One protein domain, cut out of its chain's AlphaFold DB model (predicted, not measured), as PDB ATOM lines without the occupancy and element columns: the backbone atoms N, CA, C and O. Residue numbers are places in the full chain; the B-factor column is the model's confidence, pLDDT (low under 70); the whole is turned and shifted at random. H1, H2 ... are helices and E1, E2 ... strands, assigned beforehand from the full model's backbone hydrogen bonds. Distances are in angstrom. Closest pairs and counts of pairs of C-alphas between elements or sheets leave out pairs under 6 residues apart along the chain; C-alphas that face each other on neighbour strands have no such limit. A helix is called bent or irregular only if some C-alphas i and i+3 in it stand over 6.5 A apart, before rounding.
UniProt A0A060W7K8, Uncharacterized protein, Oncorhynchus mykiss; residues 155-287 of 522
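Overview. This is residues 155 to 287 of the 522 residues of an uncharacterized protein of Oncorhynchus mykiss (UniProt A0A060W7K8). A compact helical body has H3 and H6 side by side, with H4, H5 and H7 packed over one side of that pair. A small two-stranded hairpin, E1 and E2, packs on residues 203 to 208 of H3 and 214 to 221 of H4; H1 and H2 lie out at the edge, and the stretch after H7 folds back along it. The 133 printed residues include, in chain order, E1, E2 and seven named helices, H1 to H7; the sheet E1 - E2 is antiparallel and the class is mostly helix. The whole is compact, with a radius of gyration of the C-alphas of 15.1 A, and spans 51 by 37 by 23 A.

Arrangement. E1, residues 159 to 163, and E2, residues 166 to 170, form an antiparallel hairpin; N 161 and O 168 are within hydrogen-bond range at 2.9 A, N 168 and O 161 at 3.0 A. H1, residues 172 to 180, and H2, residues 182 to 185, meet only through their link. H3, residues 194 to 208, comes closest to E2 at the C-alphas of Leu 169 and Ser 208, 6.5 A apart. H4, residues 214 to 228, touches residues 204 to 208 of H3 alone, at a steep tilt of 46 degrees, opposite ways; the closest C-alphas, Ser 208 and Ala 214, are 4.6 A apart. H5, residues 230 to 238, touches residues 194 to 198 of H3 alone, closest at the C-alphas of Thr 197 and Ser 235, 6.5 A. H1 and H5 only just touch, only at their ends, with 3 pairs of C-alphas within 8 A, closest at Asn 179 and Leu 231, 7.3 A. H6, residues 240 to 255, touches H3 at a shallow tilt of 23 degrees, the same way, closest at the C-alphas of Ala 198 and Leu 243, 6.3 A. H7, residues 262 to 278, forms a helical hairpin with H6, closest at the C-alphas of Trp 240 and His 271, 7.0 A. With residues 262 to 264 alone H7 touches H4, closest at the C-alphas of Asn 219 and Gln 263, 5.3 A. H3 and H7 are apart. Every O i to N i+4 pair is within hydrogen-bond range in H1, H3, H4 and H5; H6 has 10 of 12 and H7 12 of 13, and H2 is too short for such a pair.

Along the chain. E1 begins at C-alpha 159, (-25.057, -4.630, -40.938). H3 measures 21.3 A from first to last C-alpha, H4 20.7 A, H6 20.8 A and H7 24.7 A. H6 is only just irregular: C-alphas 242 and 245 are 6.6 A apart. H7 ends at C-alpha 278, (-25.988, 16.519, -7.329).

Size, cuts and confidence. The two C-alphas farthest apart, those of Gly 165 and Gly 280, are 51.5 A apart. The printed part has no cut and no long link. Mean pLDDT of the printed part is 91.7; residues 278 to 282 are under 70.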
ATOM      1  N   VAL A 155     -23.971  -8.217 -32.381       91.00
ATOM      2  CA  VAL A 155     -23.414  -7.867 -33.696       91.00
ATOM      3  C   VAL A 155     -24.344  -8.222 -34.871       91.00
ATOM      4  O   VAL A 155     -24.207  -7.631 -35.931       91.00
ATOM      5  N   MET A 156     -25.322  -9.115 -34.679       90.00
ATOM      6  CA  MET A 156     -26.311  -9.498 -35.698       90.00
ATOM      7  C   MET A 156     -27.401  -8.441 -35.942       90.00
ATOM      8  O   MET A 156     -28.231  -8.645 -36.819       90.00
ATOM      9  N   LEU A 157     -27.449  -7.356 -35.156       90.88
ATOM     10  CA  LEU A 157     -28.441  -6.279 -35.310       90.88
ATOM     11  C   LEU A 157     -28.012  -5.147 -36.244       90.88
ATOM     12  O   LEU A 157     -28.824  -4.285 -36.577       90.88
ATOM     13  N   VAL A 158     -26.724  -5.075 -36.575       91.25
ATOM     14  CA  VAL A 158     -26.150  -3.983 -37.363       91.25
ATOM     15  C   VAL A 158     -25.407  -4.597 -38.529       91.25
ATOM     16  O   VAL A 158     -24.564  -5.473 -38.345       91.25
ATOM     17  N   THR A 159     -25.712  -4.126 -39.734       88.19
ATOM     18  CA  THR A 159     -25.057  -4.630 -40.938       88.19
ATOM     19  C   THR A 159     -23.823  -3.794 -41.261       88.19
ATOM     20  O   THR A 159     -23.721  -2.618 -40.907       88.19
ATOM     21  N   VAL A 160     -22.849  -4.423 -41.919       89.19
ATOM     22  CA  VAL A 160     -21.658  -3.741 -42.434       89.19
ATOM     23  C   VAL A 160     -21.742  -3.748 -43.951       89.19
ATOM     24  O   VAL A 160     -21.577  -4.790 -44.589       89.19
ATOM     25  N   LYS A 161     -21.997  -2.578 -44.536       88.00
ATOM     26  CA  LYS A 161     -22.048  -2.405 -45.988       88.00
ATOM     27  C   LYS A 161     -20.636  -2.240 -46.543       88.00
ATOM     28  O   LYS A 161     -19.769  -1.629 -45.920       88.00
ATOM     29  N   THR A 162     -20.402  -2.792 -47.733       85.56
ATOM     30  CA  THR A 162     -19.160  -2.576 -48.486       85.56
ATOM     31  C   THR A 162     -19.481  -1.756 -49.730       85.56
ATOM     32  O   THR A 162     -20.075  -2.272 -50.674       85.56
ATOM     33  N   GLY A 163     -19.105  -0.478 -49.731       78.62
ATOM     34  CA  GLY A 163     -19.391   0.467 -50.811       78.62
ATOM     35  C   GLY A 163     -18.167   1.318 -51.139       78.62
ATOM     36  O   GLY A 163     -17.454   1.762 -50.244       78.62
ATOM     37  N   GLY A 164     -17.870   1.516 -52.428       78.06
ATOM     38  CA  GLY A 164     -16.732   2.347 -52.854       78.06
ATOM     39  C   GLY A 164     -15.365   1.869 -52.338       78.06
ATOM     40  O   GLY A 164     -14.472   2.684 -52.126       78.06
ATOM     41  N   GLY A 165     -15.217   0.562 -52.087       81.25
ATOM     42  CA  GLY A 165     -14.002  -0.036 -51.522       81.25
ATOM     43  C   GLY A 165     -13.843   0.128 -50.007       81.25
ATOM     44  O   GLY A 165     -12.816  -0.290 -49.484       81.25
ATOM     45  N   LYS A 166     -14.834   0.702 -49.314       88.56
ATOM     46  CA  LYS A 166     -14.820   0.905 -47.862       88.56
ATOM     47  C   LYS A 166     -15.892   0.088 -47.163       88.56
ATOM     48  O   LYS A 166     -16.963  -0.146 -47.726       88.56
ATOM     49  N   ARG A 167     -15.602  -0.321 -45.929       91.19
ATOM     50  CA  ARG A 167     -16.565  -0.976 -45.036       91.19
ATOM     51  C   ARG A 167     -17.107   0.029 -44.034       91.19
ATOM     52  O   ARG A 167     -16.329   0.624 -43.289       91.19
ATOM     53  N   THR A 168     -18.423   0.202 -44.019       92.88
ATOM     54  CA  THR A 168     -19.122   1.184 -43.181       92.88
ATOM     55  C   THR A 168     -20.278   0.538 -42.439       92.88
ATOM     56  O   THR A 168     -20.861  -0.443 -42.910       92.88
ATOM     57  N   LEU A 169     -20.628   1.104 -41.288       93.88
ATOM     58  CA  LEU A 169     -21.809   0.674 -40.548       93.88
ATOM     59  C   LEU A 169     -23.087   1.112 -41.256       93.88
ATOM     60  O   LEU A 169     -23.173   2.236 -41.748       93.88
ATOM     61  N   ASP A 170     -24.091   0.243 -41.237       91.50
ATOM     62  CA  ASP A 170     -25.454   0.584 -41.607       91.50
ATOM     63  C   ASP A 170     -26.422   0.287 -40.458       91.50
ATOM     64  O   ASP A 170     -26.665  -0.864 -40.079       91.50
ATOM     65  N   CYS A 171     -26.960   1.375 -39.908       92.75
ATOM     66  CA  CYS A 171     -27.908   1.379 -38.804       92.75
ATOM     67  C   CYS A 171     -29.326   1.781 -39.244       92.75
ATOM     68  O   CYS A 171     -30.194   1.873 -38.378       92.75
ATOM     69  N   GLU A 172     -29.577   2.055 -40.531       91.94
ATOM     70  CA  GLU A 172     -30.840   2.647 -41.007       91.94
ATOM     71  C   GLU A 172     -32.041   1.767 -40.652       91.94
ATOM     72  O   GLU A 172     -32.928   2.199 -39.916       91.94
ATOM     73  N   THR A 173     -32.013   0.492 -41.046       90.69
ATOM     74  CA  THR A 173     -33.107  -0.455 -40.780       90.69
ATOM     75  C   THR A 173     -33.351  -0.674 -39.280       90.69
ATOM     76  O   THR A 173     -34.489  -0.852 -38.846       90.69
ATOM     77  N   LEU A 174     -32.301  -0.621 -38.448       93.06
ATOM     78  CA  LEU A 174     -32.440  -0.718 -36.990       93.06
ATOM     79  C   LEU A 174     -33.119   0.527 -36.408       93.06
ATOM     80  O   LEU A 174     -34.000   0.402 -35.558       93.06
ATOM     81  N   MET A 175     -32.723   1.717 -36.862       94.50
ATOM     82  CA  MET A 175     -33.337   2.979 -36.449       94.50
ATOM     83  C   MET A 175     -34.806   3.047 -36.878       94.50
ATOM     84  O   MET A 175     -35.660   3.403 -36.068       94.50
ATOM     85  N   GLU A 176     -35.121   2.641 -38.109       92.69
ATOM     86  CA  GLU A 176     -36.498   2.539 -38.604       92.69
ATOM     87  C   GLU A 176     -37.332   1.582 -37.753       92.69
ATOM     88  O   GLU A 176     -38.417   1.953 -37.303       92.69
ATOM     89  N   HIS A 177     -36.804   0.394 -37.440       92.06
ATOM     90  CA  HIS A 177     -37.488  -0.571 -36.576       92.06
ATOM     91  C   HIS A 177     -37.763  -0.004 -35.176       92.06
ATOM     92  O   HIS A 177     -38.850  -0.191 -34.620       92.06
ATOM     93  N   ILE A 178     -36.791   0.707 -34.592       94.25
ATOM     94  CA  ILE A 178     -36.951   1.332 -33.274       94.25
ATOM     95  C   ILE A 178     -38.042   2.409 -33.315       94.25
ATOM     96  O   ILE A 178     -38.948   2.401 -32.477       94.25
ATOM     97  N   ASN A 179     -37.975   3.299 -34.305       92.44
ATOM     98  CA  ASN A 179     -38.891   4.425 -34.452       92.44
ATOM     99  C   ASN A 179     -40.315   3.998 -34.813       92.44
ATOM    100  O   ASN A 179     -41.260   4.651 -34.394       92.44
ATOM    101  N   GLN A 180     -40.498   2.938 -35.600       89.06
ATOM    102  CA  GLN A 180     -41.830   2.504 -36.025       89.06
ATOM    103  C   GLN A 180     -42.484   1.578 -35.000       89.06
ATOM    104  O   GLN A 180     -43.673   1.723 -34.702       89.06
ATOM    105  N   TYR A 181     -41.712   0.637 -34.451       90.00
ATOM    106  CA  TYR A 181     -42.264  -0.471 -33.679       90.00
ATOM    107  C   TYR A 181     -41.852  -0.431 -32.210       90.00
ATOM    108  O   TYR A 181     -42.729  -0.406 -31.350       90.00
ATOM    109  N   GLN A 182     -40.551  -0.377 -31.889       90.88
ATOM    110  CA  GLN A 182     -40.114  -0.494 -30.484       90.88
ATOM    111  C   GLN A 182     -40.674   0.613 -29.590       90.88
ATOM    112  O   GLN A 182     -41.000   0.339 -28.439       90.88
ATOM    113  N   ARG A 183     -40.867   1.829 -30.125       89.88
ATOM    114  CA  ARG A 183     -41.482   2.940 -29.379       89.88
ATOM    115  C   ARG A 183     -42.858   2.611 -28.784       89.88
ATOM    116  O   ARG A 183     -43.220   3.190 -27.766       89.88
ATOM    117  N   LYS A 184     -43.611   1.686 -29.395       87.12
ATOM    118  CA  LYS A 184     -44.950   1.265 -28.944       87.12
ATOM    119  C   LYS A 184     -44.898   0.298 -27.756       87.12
ATOM    120  O   LYS A 184     -45.842   0.217 -26.989       87.12
ATOM    121  N   GLY A 185     -43.783  -0.417 -27.584       83.69
ATOM    122  CA  GLY A 185     -43.581  -1.388 -26.503       83.69
ATOM    123  C   GLY A 185     -42.796  -0.851 -25.299       83.69
ATOM    124  O   GLY A 185     -42.395  -1.640 -24.442       83.69
ATOM    125  N   CYS A 186     -42.507   0.453 -25.247       86.00
ATOM    126  CA  CYS A 186     -41.734   1.065 -24.166       86.00
ATOM    127  C   CYS A 186     -42.550   1.162 -22.867       86.00
ATOM    128  O   CYS A 186     -43.667   1.670 -22.858       86.00
ATOM    129  N   SER A 187     -41.954   0.728 -21.754       80.06
ATOM    130  CA  SER A 187     -42.496   0.899 -20.402       80.06
ATOM    131  C   SER A 187     -41.328   1.126 -19.428       80.06
ATOM    132  O   SER A 187     -40.613   0.160 -19.130       80.06
ATOM    133  N   PRO A 188     -41.106   2.353 -18.913       80.81
ATOM    134  CA  PRO A 188     -41.907   3.572 -19.109       80.81
ATOM    135  C   PRO A 188     -41.855   4.100 -20.555       80.81
ATOM    136  O   PRO A 188     -40.946   3.766 -21.316       80.81
ATOM    137  N   ALA A 189     -42.852   4.891 -20.956       84.75
ATOM    138  CA  ALA A 189     -42.928   5.407 -22.321       84.75
ATOM    139  C   ALA A 189     -41.790   6.374 -22.650       84.75
ATOM    140  O   ALA A 189     -41.220   7.021 -21.776       84.75
ATOM    141  N   GLY A 190     -41.441   6.456 -23.936       88.06
ATOM    142  CA  GLY A 190     -40.310   7.266 -24.392       88.06
ATOM    143  C   GLY A 190     -38.935   6.724 -23.986       88.06
ATOM    144  O   GLY A 190     -37.931   7.392 -24.229       88.06
ATOM    145  N   LEU A 191     -38.867   5.516 -23.408       92.44
ATOM    146  CA  LEU A 191     -37.626   4.906 -22.947       92.44
ATOM    147  C   LEU A 191     -37.541   3.422 -23.322       92.44
ATOM    148  O   LEU A 191     -38.355   2.599 -22.905       92.44
ATOM    149  N   LEU A 192     -36.501   3.053 -24.072       94.69
ATOM    150  CA  LEU A 192     -36.200   1.649 -24.329       94.69
ATOM    151  C   LEU A 192     -35.710   0.978 -23.038       94.69
ATOM    152  O   LEU A 192     -34.935   1.577 -22.280       94.69
ATOM    153  N   PRO A 193     -36.054  -0.301 -22.805       93.94
ATOM    154  CA  PRO A 193     -35.504  -1.053 -21.686       93.94
ATOM    155  C   PRO A 193     -33.972  -1.048 -21.696       93.94
ATOM    156  O   PRO A 193     -33.340  -1.134 -22.755       93.94
ATOM    157  N   TYR A 194     -33.364  -1.027 -20.506       95.44
ATOM    158  CA  TYR A 194     -31.905  -1.038 -20.346       95.44
ATOM    159  C   TYR A 194     -31.229  -2.137 -21.177       95.44
ATOM    160  O   TYR A 194     -30.264  -1.869 -21.890       95.44
ATOM    161  N   HIS A 195     -31.745  -3.370 -21.111       95.44
ATOM    162  CA  HIS A 195     -31.149  -4.510 -21.810       95.44
ATOM    163  C   HIS A 195     -31.135  -4.313 -23.325       95.44
ATOM    164  O   HIS A 195     -30.113  -4.583 -23.950       95.44
ATOM    165  N   LEU A 196     -32.219  -3.787 -23.899       95.94
ATOM    166  CA  LEU A 196     -32.312  -3.519 -25.333       95.94
ATOM    167  C   LEU A 196     -31.384  -2.369 -25.741       95.94
ATOM    168  O   LEU A 196     -30.613  -2.515 -26.685       95.94
ATOM    169  N   THR A 197     -31.375  -1.276 -24.973       97.62
ATOM    170  CA  THR A 197     -30.473  -0.131 -25.190       97.62
ATOM    171  C   THR A 197     -29.006  -0.570 -25.169       97.62
ATOM    172  O   THR A 197     -28.243  -0.276 -26.089       97.62
ATOM    173  N   ALA A 198     -28.612  -1.332 -24.146       97.88
ATOM    174  CA  ALA A 198     -27.261  -1.865 -24.018       97.88
ATOM    175  C   ALA A 198     -26.907  -2.783 -25.190       97.88
ATOM    176  O   ALA A 198     -25.803  -2.713 -25.720       97.88
ATOM    177  N   HIS A 199     -27.836  -3.645 -25.596       97.56
ATOM    178  CA  HIS A 199     -27.615  -4.601 -26.669       97.56
ATOM    179  C   HIS A 199     -27.436  -3.914 -28.030       97.56
ATOM    180  O   HIS A 199     -26.494  -4.243 -28.747       97.56
ATOM    181  N   VAL A 200     -28.242  -2.892 -28.335       97.38
ATOM    182  CA  VAL A 200     -28.107  -2.070 -29.550       97.38
ATOM    183  C   VAL A 200     -26.776  -1.314 -29.580       97.38
ATOM    184  O   VAL A 200     -26.052  -1.380 -30.569       97.38
ATOM    185  N   LEU A 201     -26.384  -0.647 -28.489       98.00
ATOM    186  CA  LEU A 201     -25.102   0.072 -28.457       98.00
ATOM    187  C   LEU A 201     -23.908  -0.888 -28.555       98.00
ATOM    188  O   LEU A 201     -22.927  -0.599 -29.238       98.00
ATOM    189  N   ARG A 202     -24.002  -2.072 -27.938       97.81
ATOM    190  CA  ARG A 202     -23.007  -3.138 -28.120       97.81
ATOM    191  C   ARG A 202     -22.943  -3.611 -29.570       97.81
ATOM    192  O   ARG A 202     -21.843  -3.879 -30.035       97.81
ATOM    193  N   ALA A 203     -24.073  -3.708 -30.272       96.94
ATOM    194  CA  ALA A 203     -24.110  -4.080 -31.684       96.94
ATOM    195  C   ALA A 203     -23.288  -3.109 -32.537       96.94
ATOM    196  O   ALA A 203     -22.405  -3.547 -33.271       96.94
ATOM    197  N   VAL A 204     -23.499  -1.801 -32.355       97.38
ATOM    198  CA  VAL A 204     -22.747  -0.740 -33.046       97.38
ATOM    199  C   VAL A 204     -21.244  -0.864 -32.772       97.38
ATOM    200  O   VAL A 204     -20.445  -0.867 -33.709       97.38
ATOM    201  N   LEU A 205     -20.842  -1.046 -31.508       97.38
ATOM    202  CA  LEU A 205     -19.426  -1.210 -31.155       97.38
ATOM    203  C   LEU A 205     -18.815  -2.476 -31.774       97.38
ATOM    204  O   LEU A 205     -17.746  -2.408 -32.378       97.38
ATOM    205  N   MET A 206     -19.502  -3.616 -31.669       96.38
ATOM    206  CA  MET A 206     -19.033  -4.912 -32.176       96.38
ATOM    207  C   MET A 206     -18.975  -4.962 -33.706       96.38
ATOM    208  O   MET A 206     -18.089  -5.600 -34.262       96.38
ATOM    209  N   ALA A 207     -19.905  -4.311 -34.402       94.56
ATOM    210  CA  ALA A 207     -19.889  -4.247 -35.859       94.56
ATOM    211  C   ALA A 207     -18.786  -3.298 -36.363       94.56
ATOM    212  O   ALA A 207     -18.163  -3.560 -37.394       94.56
ATOM    213  N   SER A 208     -18.482  -2.230 -35.611       95.94
ATOM    214  CA  SER A 208     -17.541  -1.192 -36.055       95.94
ATOM    215  C   SER A 208     -16.111  -1.695 -36.248       95.94
ATOM    216  O   SER A 208     -15.414  -1.204 -37.130       95.94
ATOM    217  N   VAL A 209     -15.676  -2.719 -35.505       94.69
ATOM    218  CA  VAL A 209     -14.335  -3.310 -35.686       94.69
ATOM    219  C   VAL A 209     -14.161  -4.053 -37.009       94.69
ATOM    220  O   VAL A 209     -13.037  -4.320 -37.415       94.69
ATOM    221  N   SER A 210     -15.255  -4.382 -37.703       91.19
ATOM    222  CA  SER A 210     -15.193  -4.944 -39.060       91.19
ATOM    223  C   SER A 210     -15.062  -3.866 -40.149       91.19
ATOM    224  O   SER A 210     -14.932  -4.214 -41.326       91.19
ATOM    225  N   CYS A 211     -15.125  -2.584 -39.771       93.38
ATOM    226  CA  CYS A 211     -15.018  -1.423 -40.653       93.38
ATOM    227  C   CYS A 211     -13.580  -0.894 -40.725       93.38
ATOM    228  O   CYS A 211     -12.750  -1.197 -39.871       93.38
ATOM    229  N   ASP A 212     -13.294  -0.040 -41.712       90.75
ATOM    230  CA  ASP A 212     -11.929   0.466 -41.936       90.75
ATOM    231  C   ASP A 212     -11.443   1.396 -40.808       90.75
ATOM    232  O   ASP A 212     -10.254   1.462 -40.507       90.75
ATOM    233  N   CYS A 213     -12.364   2.133 -40.177       93.12
ATOM    234  CA  CYS A 213     -12.077   3.015 -39.049       93.12
ATOM    235  C   CYS A 213     -13.170   2.888 -37.983       93.12
ATOM    236  O   CYS A 213     -14.161   3.617 -38.010       93.12
ATOM    237  N   ALA A 214     -12.974   1.984 -37.020       95.38
ATOM    238  CA  ALA A 214     -13.975   1.670 -35.999       95.38
ATOM    239  C   ALA A 214     -14.487   2.915 -35.248       95.38
ATOM    240  O   ALA A 214     -15.687   3.170 -35.221       95.38
ATOM    241  N   SER A 215     -13.589   3.745 -34.697       96.38
ATOM    242  CA  SER A 215     -13.979   4.960 -33.954       96.38
ATOM    243  C   SER A 215     -14.731   5.963 -34.836       96.38
ATOM    244  O   SER A 215     -15.746   6.526 -34.422       96.38
ATOM    245  N   GLY A 216     -14.279   6.146 -36.083       96.56
ATOM    246  CA  GLY A 216     -14.936   7.021 -37.053       96.56
ATOM    247  C   GLY A 216     -16.357   6.564 -37.381       96.56
ATOM    248  O   GLY A 216     -17.271   7.386 -37.397       96.56
ATOM    249  N   GLU A 217     -16.561   5.264 -37.581       96.56
ATOM    250  CA  GLU A 217     -17.882   4.701 -37.866       96.56
ATOM    251  C   GLU A 217     -18.814   4.734 -36.649       96.56
ATOM    252  O   GLU A 217     -19.989   5.059 -36.805       96.56
ATOM    253  N   VAL A 218     -18.308   4.508 -35.428       97.56
ATOM    254  CA  VAL A 218     -19.110   4.697 -34.204       97.56
ATOM    255  C   VAL A 218     -19.557   6.152 -34.071       97.56
ATOM    256  O   VAL A 218     -20.728   6.406 -33.794       97.56
ATOM    257  N   ASN A 219     -18.663   7.117 -34.309       97.50
ATOM    258  CA  ASN A 219     -19.024   8.534 -34.258       97.50
ATOM    259  C   ASN A 219     -20.105   8.876 -35.292       97.50
ATOM    260  O   ASN A 219     -21.098   9.505 -34.940       97.50
ATOM    261  N   LYS A 220     -19.967   8.412 -36.539       96.69
ATOM    262  CA  LYS A 220     -20.995   8.612 -37.573       96.69
ATOM    263  C   LYS A 220     -22.333   7.993 -37.179       96.69
ATOM    264  O   LYS A 220     -23.356   8.664 -37.279       96.69
ATOM    265  N   ALA A 221     -22.328   6.748 -36.700       96.62
ATOM    266  CA  ALA A 221     -23.537   6.051 -36.274       96.62
ATOM    267  C   ALA A 221     -24.245   6.795 -35.134       96.62
ATOM    268  O   ALA A 221     -25.448   7.022 -35.205       96.62
ATOM    269  N   MET A 222     -23.508   7.248 -34.116       96.44
ATOM    270  CA  MET A 222     -24.084   8.009 -33.004       96.44
ATOM    271  C   MET A 222     -24.613   9.383 -33.435       96.44
ATOM    272  O   MET A 222     -25.674   9.797 -32.969       96.44
ATOM    273  N   SER A 223     -23.935  10.071 -34.360       95.50
ATOM    274  CA  SER A 223     -24.444  11.321 -34.941       95.50
ATOM    275  C   SER A 223     -25.734  11.103 -35.741       95.50
ATOM    276  O   SER A 223     -26.662  11.900 -35.619       95.50
ATOM    277  N   LEU A 224     -25.831  10.009 -36.507       95.31
ATOM    278  CA  LEU A 224     -27.062   9.629 -37.208       95.31
ATOM    279  C   LEU A 224     -28.187   9.285 -36.230       95.31
ATOM    280  O   LEU A 224     -29.295   9.793 -36.385       95.31
ATOM    281  N   ILE A 225     -27.900   8.506 -35.183       94.56
ATOM    282  CA  ILE A 225     -28.860   8.173 -34.120       94.56
ATOM    283  C   ILE A 225     -29.399   9.444 -33.459       94.56
ATOM    284  O   ILE A 225     -30.604   9.557 -33.252       94.56
ATOM    285  N   SER A 226     -28.536  10.423 -33.176       92.25
ATOM    286  CA  SER A 226     -28.965  11.685 -32.572       92.25
ATOM    287  C   SER A 226     -29.952  12.468 -33.440       92.25
ATOM    288  O   SER A 226     -30.743  13.236 -32.896       92.25
ATOM    289  N   LEU A 227     -29.891  12.308 -34.762       91.19
ATOM    290  CA  LEU A 227     -30.754  13.009 -35.709       91.19
ATOM    291  C   LEU A 227     -32.020  12.211 -36.042       91.19
ATOM    292  O   LEU A 227     -33.100  12.784 -36.146       91.19
ATOM    293  N   GLN A 228     -31.880  10.901 -36.244       93.62
ATOM    294  CA  GLN A 228     -32.917  10.056 -36.837       93.62
ATOM    295  C   GLN A 228     -33.584   9.116 -35.835       93.62
ATOM    296  O   GLN A 228     -34.711   8.710 -36.073       93.62
ATOM    297  N   CYS A 229     -32.941   8.777 -34.716       95.62
ATOM    298  CA  CYS A 229     -33.453   7.819 -33.731       95.62
ATOM    299  C   CYS A 229     -33.360   8.384 -32.299       95.62
ATOM    300  O   CYS A 229     -32.685   7.809 -31.433       95.62
ATOM    301  N   PRO A 230     -34.042   9.512 -32.013       94.56
ATOM    302  CA  PRO A 230     -33.943  10.212 -30.734       94.56
ATOM    303  C   PRO A 230     -34.365   9.353 -29.535       94.56
ATOM    304  O   PRO A 230     -33.835   9.544 -28.447       94.56
ATOM    305  N   LEU A 231     -35.240   8.357 -29.724       96.00
ATOM    306  CA  LEU A 231     -35.609   7.403 -28.672       96.00
ATOM    307  C   LEU A 231     -34.391   6.636 -28.135       96.00
ATOM    308  O   LEU A 231     -34.237   6.467 -26.923       96.00
ATOM    309  N   LEU A 232     -33.487   6.206 -29.020       97.00
ATOM    310  CA  LEU A 232     -32.260   5.522 -28.618       97.00
ATOM    311  C   LEU A 232     -31.285   6.485 -27.927       97.00
ATOM    312  O   LEU A 232     -30.638   6.087 -26.962       97.00
ATOM    313  N   LEU A 233     -31.219   7.748 -28.367       96.19
ATOM    314  CA  LEU A 233     -30.407   8.786 -27.720       96.19
ATOM    315  C   LEU A 233     -30.887   9.073 -26.288       96.19
ATOM    316  O   LEU A 233     -30.082   9.042 -25.359       96.19
ATOM    317  N   VAL A 234     -32.194   9.301 -26.107       95.88
ATOM    318  CA  VAL A 234     -32.826   9.507 -24.792       95.88
ATOM    319  C   VAL A 234     -32.555   8.308 -23.887       95.88
ATOM    320  O   VAL A 234     -32.111   8.473 -22.751       95.88
ATOM    321  N   SER A 235     -32.717   7.094 -24.418       97.12
ATOM    322  CA  SER A 235     -32.465   5.861 -23.667       97.12
ATOM    323  C   SER A 235     -31.000   5.693 -23.275       97.12
ATOM    324  O   SER A 235     -30.703   5.298 -22.149       97.12
ATOM    325  N   ALA A 236     -30.064   6.022 -24.168       97.25
ATOM    326  CA  ALA A 236     -28.637   5.981 -23.871       97.25
ATOM    327  C   ALA A 236     -28.254   6.988 -22.778       97.25
ATOM    328  O   ALA A 236     -27.517   6.627 -21.861       97.25
ATOM    329  N   GLY A 237     -28.781   8.215 -22.851       96.00
ATOM    330  CA  GLY A 237     -28.554   9.261 -21.854       96.00
ATOM    331  C   GLY A 237     -29.110   8.899 -20.478       96.00
ATOM    332  O   GLY A 237     -28.402   9.024 -19.479       96.00
ATOM    333  N   HIS A 238     -30.337   8.376 -20.431       94.69
ATOM    334  CA  HIS A 238     -30.978   7.943 -19.191       94.69
ATOM    335  C   HIS A 238     -30.229   6.763 -18.546       94.69
ATOM    336  O   HIS A 238     -29.932   6.769 -17.356       94.69
ATOM    337  N   TRP A 239     -29.851   5.741 -19.320       95.44
ATOM    338  CA  TRP A 239     -29.189   4.550 -18.773       95.44
ATOM    339  C   TRP A 239     -27.666   4.671 -18.625       95.44
ATOM    340  O   TRP A 239     -27.010   3.686 -18.257       95.44
ATOM    341  N   TRP A 240     -27.079   5.838 -18.909       95.75
ATOM    342  CA  TRP A 240     -25.634   5.969 -19.098       95.75
ATOM    343  C   TRP A 240     -24.805   5.470 -17.911       95.75
ATOM    344  O   TRP A 240     -23.833   4.743 -18.115       95.75
ATOM    345  N   GLY A 241     -25.222   5.754 -16.672       93.19
ATOM    346  CA  GLY A 241     -24.513   5.298 -15.471       93.19
ATOM    347  C   GLY A 241     -24.319   3.774 -15.404       93.19
ATOM    348  O   GLY A 241     -23.295   3.301 -14.915       93.19
ATOM    349  N   ARG A 242     -25.257   2.989 -15.956       94.75
ATOM    350  CA  ARG A 242     -25.155   1.520 -16.058       94.75
ATOM    351  C   ARG A 242     -24.488   1.062 -17.357       94.75
ATOM    352  O   ARG A 242     -23.818   0.032 -17.364       94.75
ATOM    353  N   LEU A 243     -24.679   1.804 -18.448       97.25
ATOM    354  CA  LEU A 243     -24.126   1.482 -19.766       97.25
ATOM    355  C   LEU A 243     -22.617   1.708 -19.839       97.25
ATOM    356  O   LEU A 243     -21.905   0.864 -20.380       97.25
ATOM    357  N   SER A 244     -22.136   2.818 -19.281       96.69
ATOM    358  CA  SER A 244     -20.740   3.254 -19.342       96.69
ATOM    359  C   SER A 244     -19.738   2.134 -19.025       96.69
ATOM    360  O   SER A 244     -18.954   1.793 -19.914       96.69
ATOM    361  N   PRO A 245     -19.783   1.447 -17.861       96.75
ATOM    362  CA  PRO A 245     -18.810   0.392 -17.561       96.75
ATOM    363  C   PRO A 245     -18.863  -0.777 -18.556       96.75
ATOM    364  O   PRO A 245     -17.828  -1.355 -18.888       96.75
ATOM    365  N   VAL A 246     -20.049  -1.113 -19.074       96.94
ATOM    366  CA  VAL A 246     -20.229  -2.200 -20.048       96.94
ATOM    367  C   VAL A 246     -19.635  -1.823 -21.404       96.94
ATOM    368  O   VAL A 246     -18.904  -2.621 -21.995       96.94
ATOM    369  N   LEU A 247     -19.940  -0.621 -21.898       97.12
ATOM    370  CA  LEU A 247     -19.516  -0.144 -23.215       97.12
ATOM    371  C   LEU A 247     -18.029   0.208 -23.239       97.12
ATOM    372  O   LEU A 247     -17.332  -0.204 -24.162       97.12
ATOM    373  N   VAL A 248     -17.527   0.887 -22.206       96.81
ATOM    374  CA  VAL A 248     -16.104   1.225 -22.069       96.81
ATOM    375  C   VAL A 248     -15.273  -0.053 -22.007       96.81
ATOM    376  O   VAL A 248     -14.334  -0.206 -22.785       96.81
ATOM    377  N   SER A 249     -15.648  -1.010 -21.153       96.94
ATOM    378  CA  SER A 249     -14.948  -2.296 -21.055       96.94
ATOM    379  C   SER A 249     -14.979  -3.073 -22.375       96.94
ATOM    380  O   SER A 249     -13.978  -3.672 -22.767       96.94
ATOM    381  N   LEU A 250     -16.114  -3.061 -23.083       97.19
ATOM    382  CA  LEU A 250     -16.224  -3.689 -24.396       97.19
ATOM    383  C   LEU A 250     -15.305  -3.023 -25.424       97.19
ATOM    384  O   LEU A 250     -14.570  -3.725 -26.110       97.19
ATOM    385  N   TRP A 251     -15.318  -1.694 -25.501       97.38
ATOM    386  CA  TRP A 251     -14.491  -0.935 -26.432       97.38
ATOM    387  C   TRP A 251     -13.001  -1.195 -26.219       97.38
ATOM    388  O   TRP A 251     -12.293  -1.494 -27.179       97.38
ATOM    389  N   HIS A 252     -12.546  -1.197 -24.961       96.44
ATOM    390  CA  HIS A 252     -11.154  -1.499 -24.623       96.44
ATOM    391  C   HIS A 252     -10.735  -2.893 -25.105       96.44
ATOM    392  O   HIS A 252      -9.650  -3.030 -25.659       96.44
ATOM    393  N   ARG A 253     -11.591  -3.915 -24.947       96.31
ATOM    394  CA  ARG A 253     -11.307  -5.276 -25.443       96.31
ATOM    395  C   ARG A 253     -11.317  -5.387 -26.965       96.31
ATOM    396  O   ARG A 253     -10.661  -6.265 -27.505       96.31
ATOM    397  N   LEU A 254     -12.112  -4.563 -27.638       95.44
ATOM    398  CA  LEU A 254     -12.271  -4.593 -29.091       95.44
ATOM    399  C   LEU A 254     -11.169  -3.833 -29.837       95.44
ATOM    400  O   LEU A 254     -10.955  -4.086 -31.017       95.44
ATOM    401  N   THR A 255     -10.515  -2.881 -29.171       93.69
ATOM    402  CA  THR A 255      -9.600  -1.921 -29.806       93.69
ATOM    403  C   THR A 255      -8.241  -1.829 -29.117       93.69
ATOM    404  O   THR A 255      -7.507  -0.881 -29.361       93.69
ATOM    405  N   ASP A 256      -7.899  -2.781 -28.249       91.25
ATOM    406  CA  ASP A 256      -6.646  -2.790 -27.481       91.25
ATOM    407  C   ASP A 256      -6.419  -1.504 -26.661       91.25
ATOM    408  O   ASP A 256      -5.332  -0.930 -26.619       91.25
ATOM    409  N   GLY A 257      -7.473  -1.045 -25.981       89.62
ATOM    410  CA  GLY A 257      -7.396   0.062 -25.022       89.62
ATOM    411  C   GLY A 257      -7.413   1.471 -25.620       89.62
ATOM    412  O   GLY A 257      -6.994   2.413 -24.949       89.62
ATOM    413  N   GLN A 258      -7.897   1.644 -26.853       92.88
ATOM    414  CA  GLN A 258      -8.107   2.977 -27.425       92.88
ATOM    415  C   GLN A 258      -9.125   3.794 -26.607       92.88
ATOM    416  O   GLN A 258     -10.053   3.226 -26.016       92.88
ATOM    417  N   PRO A 259      -9.003   5.137 -26.600       93.50
ATOM    418  CA  PRO A 259      -9.977   5.998 -25.946       93.50
ATOM    419  C   PRO A 259     -11.366   5.842 -26.569       93.50
ATOM    420  O   PRO A 259     -11.525   5.439 -27.727       93.50
ATOM    421  N   LEU A 260     -12.384   6.176 -25.776       94.50
ATOM    422  CA  LEU A 260     -13.777   6.112 -26.191       94.50
ATOM    423  C   LEU A 260     -14.027   7.049 -27.397       94.50
ATOM    424  O   LEU A 260     -13.491   8.160 -27.422       94.50
ATOM    425  N   PRO A 261     -14.839   6.648 -28.393       96.75
ATOM    426  CA  PRO A 261     -15.204   7.521 -29.505       96.75
ATOM    427  C   PRO A 261     -15.861   8.817 -29.020       96.75
ATOM    428  O   PRO A 261     -16.640   8.809 -28.068       96.75
ATOM    429  N   GLN A 262     -15.578   9.924 -29.709       96.31
ATOM    430  CA  GLN A 262     -16.009  11.275 -29.340       96.31
ATOM    431  C   GLN A 262     -17.505  11.377 -29.005       96.31
ATOM    432  O   GLN A 262     -17.862  11.978 -28.000       96.31
ATOM    433  N   GLN A 263     -18.395  10.778 -29.801       96.00
ATOM    434  CA  GLN A 263     -19.840  10.871 -29.551       96.00
ATOM    435  C   GLN A 263     -20.284  10.112 -28.289       96.00
ATOM    436  O   GLN A 263     -21.242  10.505 -27.630       96.00
ATOM    437  N   LEU A 264     -19.570   9.048 -27.915       96.44
ATOM    438  CA  LEU A 264     -19.787   8.360 -26.640       96.44
ATOM    439  C   LEU A 264     -19.130   9.114 -25.472       96.44
ATOM    440  O   LEU A 264     -19.623   9.040 -24.349       96.44
ATOM    441  N   GLN A 265     -18.064   9.878 -25.728       96.06
ATOM    442  CA  GLN A 265     -17.496  10.797 -24.741       96.06
ATOM    443  C   GLN A 265     -18.472  11.934 -24.408       96.06
ATOM    444  O   GLN A 265     -18.660  12.227 -23.236       96.06
ATOM    445  N   VAL A 266     -19.188  12.487 -25.395       95.81
ATOM    446  CA  VAL A 266     -20.238  13.500 -25.158       95.81
ATOM    447  C   VAL A 266     -21.306  12.986 -24.184       95.81
ATOM    448  O   VAL A 266     -21.718  13.713 -23.283       95.81
ATOM    449  N   LEU A 267     -21.725  11.720 -24.310       95.69
ATOM    450  CA  LEU A 267     -22.640  11.074 -23.359       95.69
ATOM    451  C   LEU A 267     -22.051  11.001 -21.942       95.69
ATOM    452  O   LEU A 267     -22.748  11.290 -20.966       95.69
ATOM    453  N   ALA A 268     -20.766  10.651 -21.828       94.94
ATOM    454  CA  ALA A 268     -20.059  10.641 -20.553       94.94
ATOM    455  C   ALA A 268     -19.982  12.030 -19.919       94.94
ATOM    456  O   ALA A 268     -20.283  12.163 -18.734       94.94
ATOM    457  N   ASP A 269     -19.659  13.051 -20.707       94.88
ATOM    458  CA  ASP A 269     -19.543  14.431 -20.245       94.88
ATOM    459  C   ASP A 269     -20.902  14.974 -19.775       94.88
ATOM    460  O   ASP A 269     -20.985  15.586 -18.710       94.88
ATOM    461  N   CYS A 270     -21.989  14.673 -20.501       93.88
ATOM    462  CA  CYS A 270     -23.357  15.003 -20.082       93.88
ATOM    463  C   CYS A 270     -23.697  14.374 -18.731       93.88
ATOM    464  O   CYS A 270     -24.189  15.050 -17.832       93.88
ATOM    465  N   HIS A 271     -23.416  13.084 -18.559       92.12
ATOM    466  CA  HIS A 271     -23.702  12.401 -17.304       92.12
ATOM    467  C   HIS A 271     -22.838  12.928 -16.146       92.12
ATOM    468  O   HIS A 271     -23.342  13.090 -15.036       92.12
ATOM    469  N   LEU A 272     -21.556  13.226 -16.387       91.19
ATOM    470  CA  LEU A 272     -20.668  13.836 -15.392       91.19
ATOM    471  C   LEU A 272     -21.178  15.208 -14.942       91.19
ATOM    472  O   LEU A 272     -21.217  15.460 -13.739       91.19
ATOM    473  N   TRP A 273     -21.626  16.047 -15.879       90.31
ATOM    474  CA  TRP A 273     -22.230  17.351 -15.589       90.31
ATOM    475  C   TRP A 273     -23.464  17.237 -14.681       90.31
ATOM    476  O   TRP A 273     -23.602  17.970 -13.701       90.31
ATOM    477  N   VAL A 274     -24.354  16.279 -14.949       87.94
ATOM    478  CA  VAL A 274     -25.539  16.098 -14.098       87.94
ATOM    479  C   VAL A 274     -25.159  15.524 -12.725       87.94
ATOM    480  O   VAL A 274     -25.714  15.933 -11.703       87.94
ATOM    481  N   CYS A 275     -24.196  14.600 -12.666       84.81
ATOM    482  CA  CYS A 275     -23.687  14.069 -11.402       84.81
ATOM    483  C   CYS A 275     -23.046  15.159 -10.533       84.81
ATOM    484  O   CYS A 275     -23.376  15.242  -9.354       84.81
ATOM    485  N   SER A 276     -22.218  16.040 -11.101       82.19
ATOM    486  CA  SER A 276     -21.578  17.125 -10.347       82.19
ATOM    487  C   SER A 276     -22.599  18.106  -9.762       82.19
ATOM    488  O   SER A 276     -22.427  18.581  -8.639       82.19
ATOM    489  N   SER A 277     -23.718  18.340 -10.465       73.31
ATOM    490  CA  SER A 277     -24.834  19.138  -9.945       73.31
ATOM    491  C   SER A 277     -25.497  18.507  -8.714       73.31
ATOM    492  O   SER A 277     -26.019  19.251  -7.884       73.31
ATOM    493  N   LYS A 278     -25.495  17.172  -8.561       68.75
ATOM    494  CA  LYS A 278     -25.988  16.519  -7.329       68.75
ATOM    495  C   LYS A 278     -25.082  16.813  -6.141       68.75
ATOM    496  O   LYS A 278     -25.575  16.993  -5.031       68.75
ATOM    497  N   ASP A 279     -23.783  16.875  -6.400       68.62
ATOM    498  CA  ASP A 279     -22.741  17.053  -5.392       68.62
ATOM    499  C   ASP A 279     -22.516  18.536  -5.035       68.62
ATOM    500  O   ASP A 279     -21.614  18.868  -4.268       68.62
ATOM    501  N   GLY A 280     -23.341  19.444  -5.576       66.38
ATOM    502  CA  GLY A 280     -23.247  20.888  -5.342       66.38
ATOM    503  C   GLY A 280     -22.083  21.561  -6.074       66.38
ATOM    504  O   GLY A 280     -21.742  22.701  -5.761       66.38
ATOM    505  N   VAL A 281     -21.469  20.874  -7.042       68.50
ATOM    506  CA  VAL A 281     -20.350  21.384  -7.838       68.50
ATOM    507  C   VAL A 281     -20.881  21.973  -9.143       68.50
ATOM    508  O   VAL A 281     -21.494  21.280  -9.957       68.50
ATOM    509  N   SER A 282     -20.622  23.265  -9.356       69.44
ATOM    510  CA  SER A 282     -20.984  23.947 -10.599       69.44
ATOM    511  C   SER A 282     -19.995  23.586 -11.708       69.44
ATOM    512  O   SER A 282     -18.821  23.956 -11.654       69.44
ATOM    513  N   CYS A 283     -20.472  22.845 -12.707       74.88
ATOM    514  CA  CYS A 283     -19.744  22.548 -13.936       74.88
ATOM    515  C   CYS A 283     -20.447  23.215 -15.127       74.88
ATOM    516  O   CYS A 283     -21.679  23.296 -15.134       74.88
ATOM    517  N   PRO A 284     -19.694  23.679 -16.142       81.50
ATOM    518  CA  PRO A 284     -20.295  24.244 -17.344       81.50
ATOM    519  C   PRO A 284     -21.134  23.189 -18.074       81.50
ATOM    520  O   PRO A 284     -20.781  22.009 -18.092       81.50
ATOM    521  N   VAL A 285     -22.237  23.627 -18.687       85.50
ATOM    522  CA  VAL A 285     -23.096  22.758 -19.500       85.50
ATOM    523  C   VAL A 285     -22.296  22.269 -20.718       85.50
ATOM    524  O   VAL A 285     -21.706  23.095 -21.420       85.50
ATOM    525  N   PRO A 286     -22.232  20.950 -20.979       90.00
ATOM    526  CA  PRO A 286     -21.467  20.430 -22.102       90.00
ATOM    527  C   PRO A 286     -22.147  20.743 -23.440       90.00
ATOM    528  O   PRO A 286     -23.370  20.847 -23.534       90.00
ATOM    529  N   SER A 287     -21.342  20.856 -24.500       90.69
ATOM    530  CA  SER A 287     -21.842  21.042 -25.866       90.69
ATOM    531  C   SER A 287     -22.422  19.728 -26.390       90.69
ATOM    532  O   SER A 287     -21.699  18.857 -26.876       90.69
TER     533      SER A 287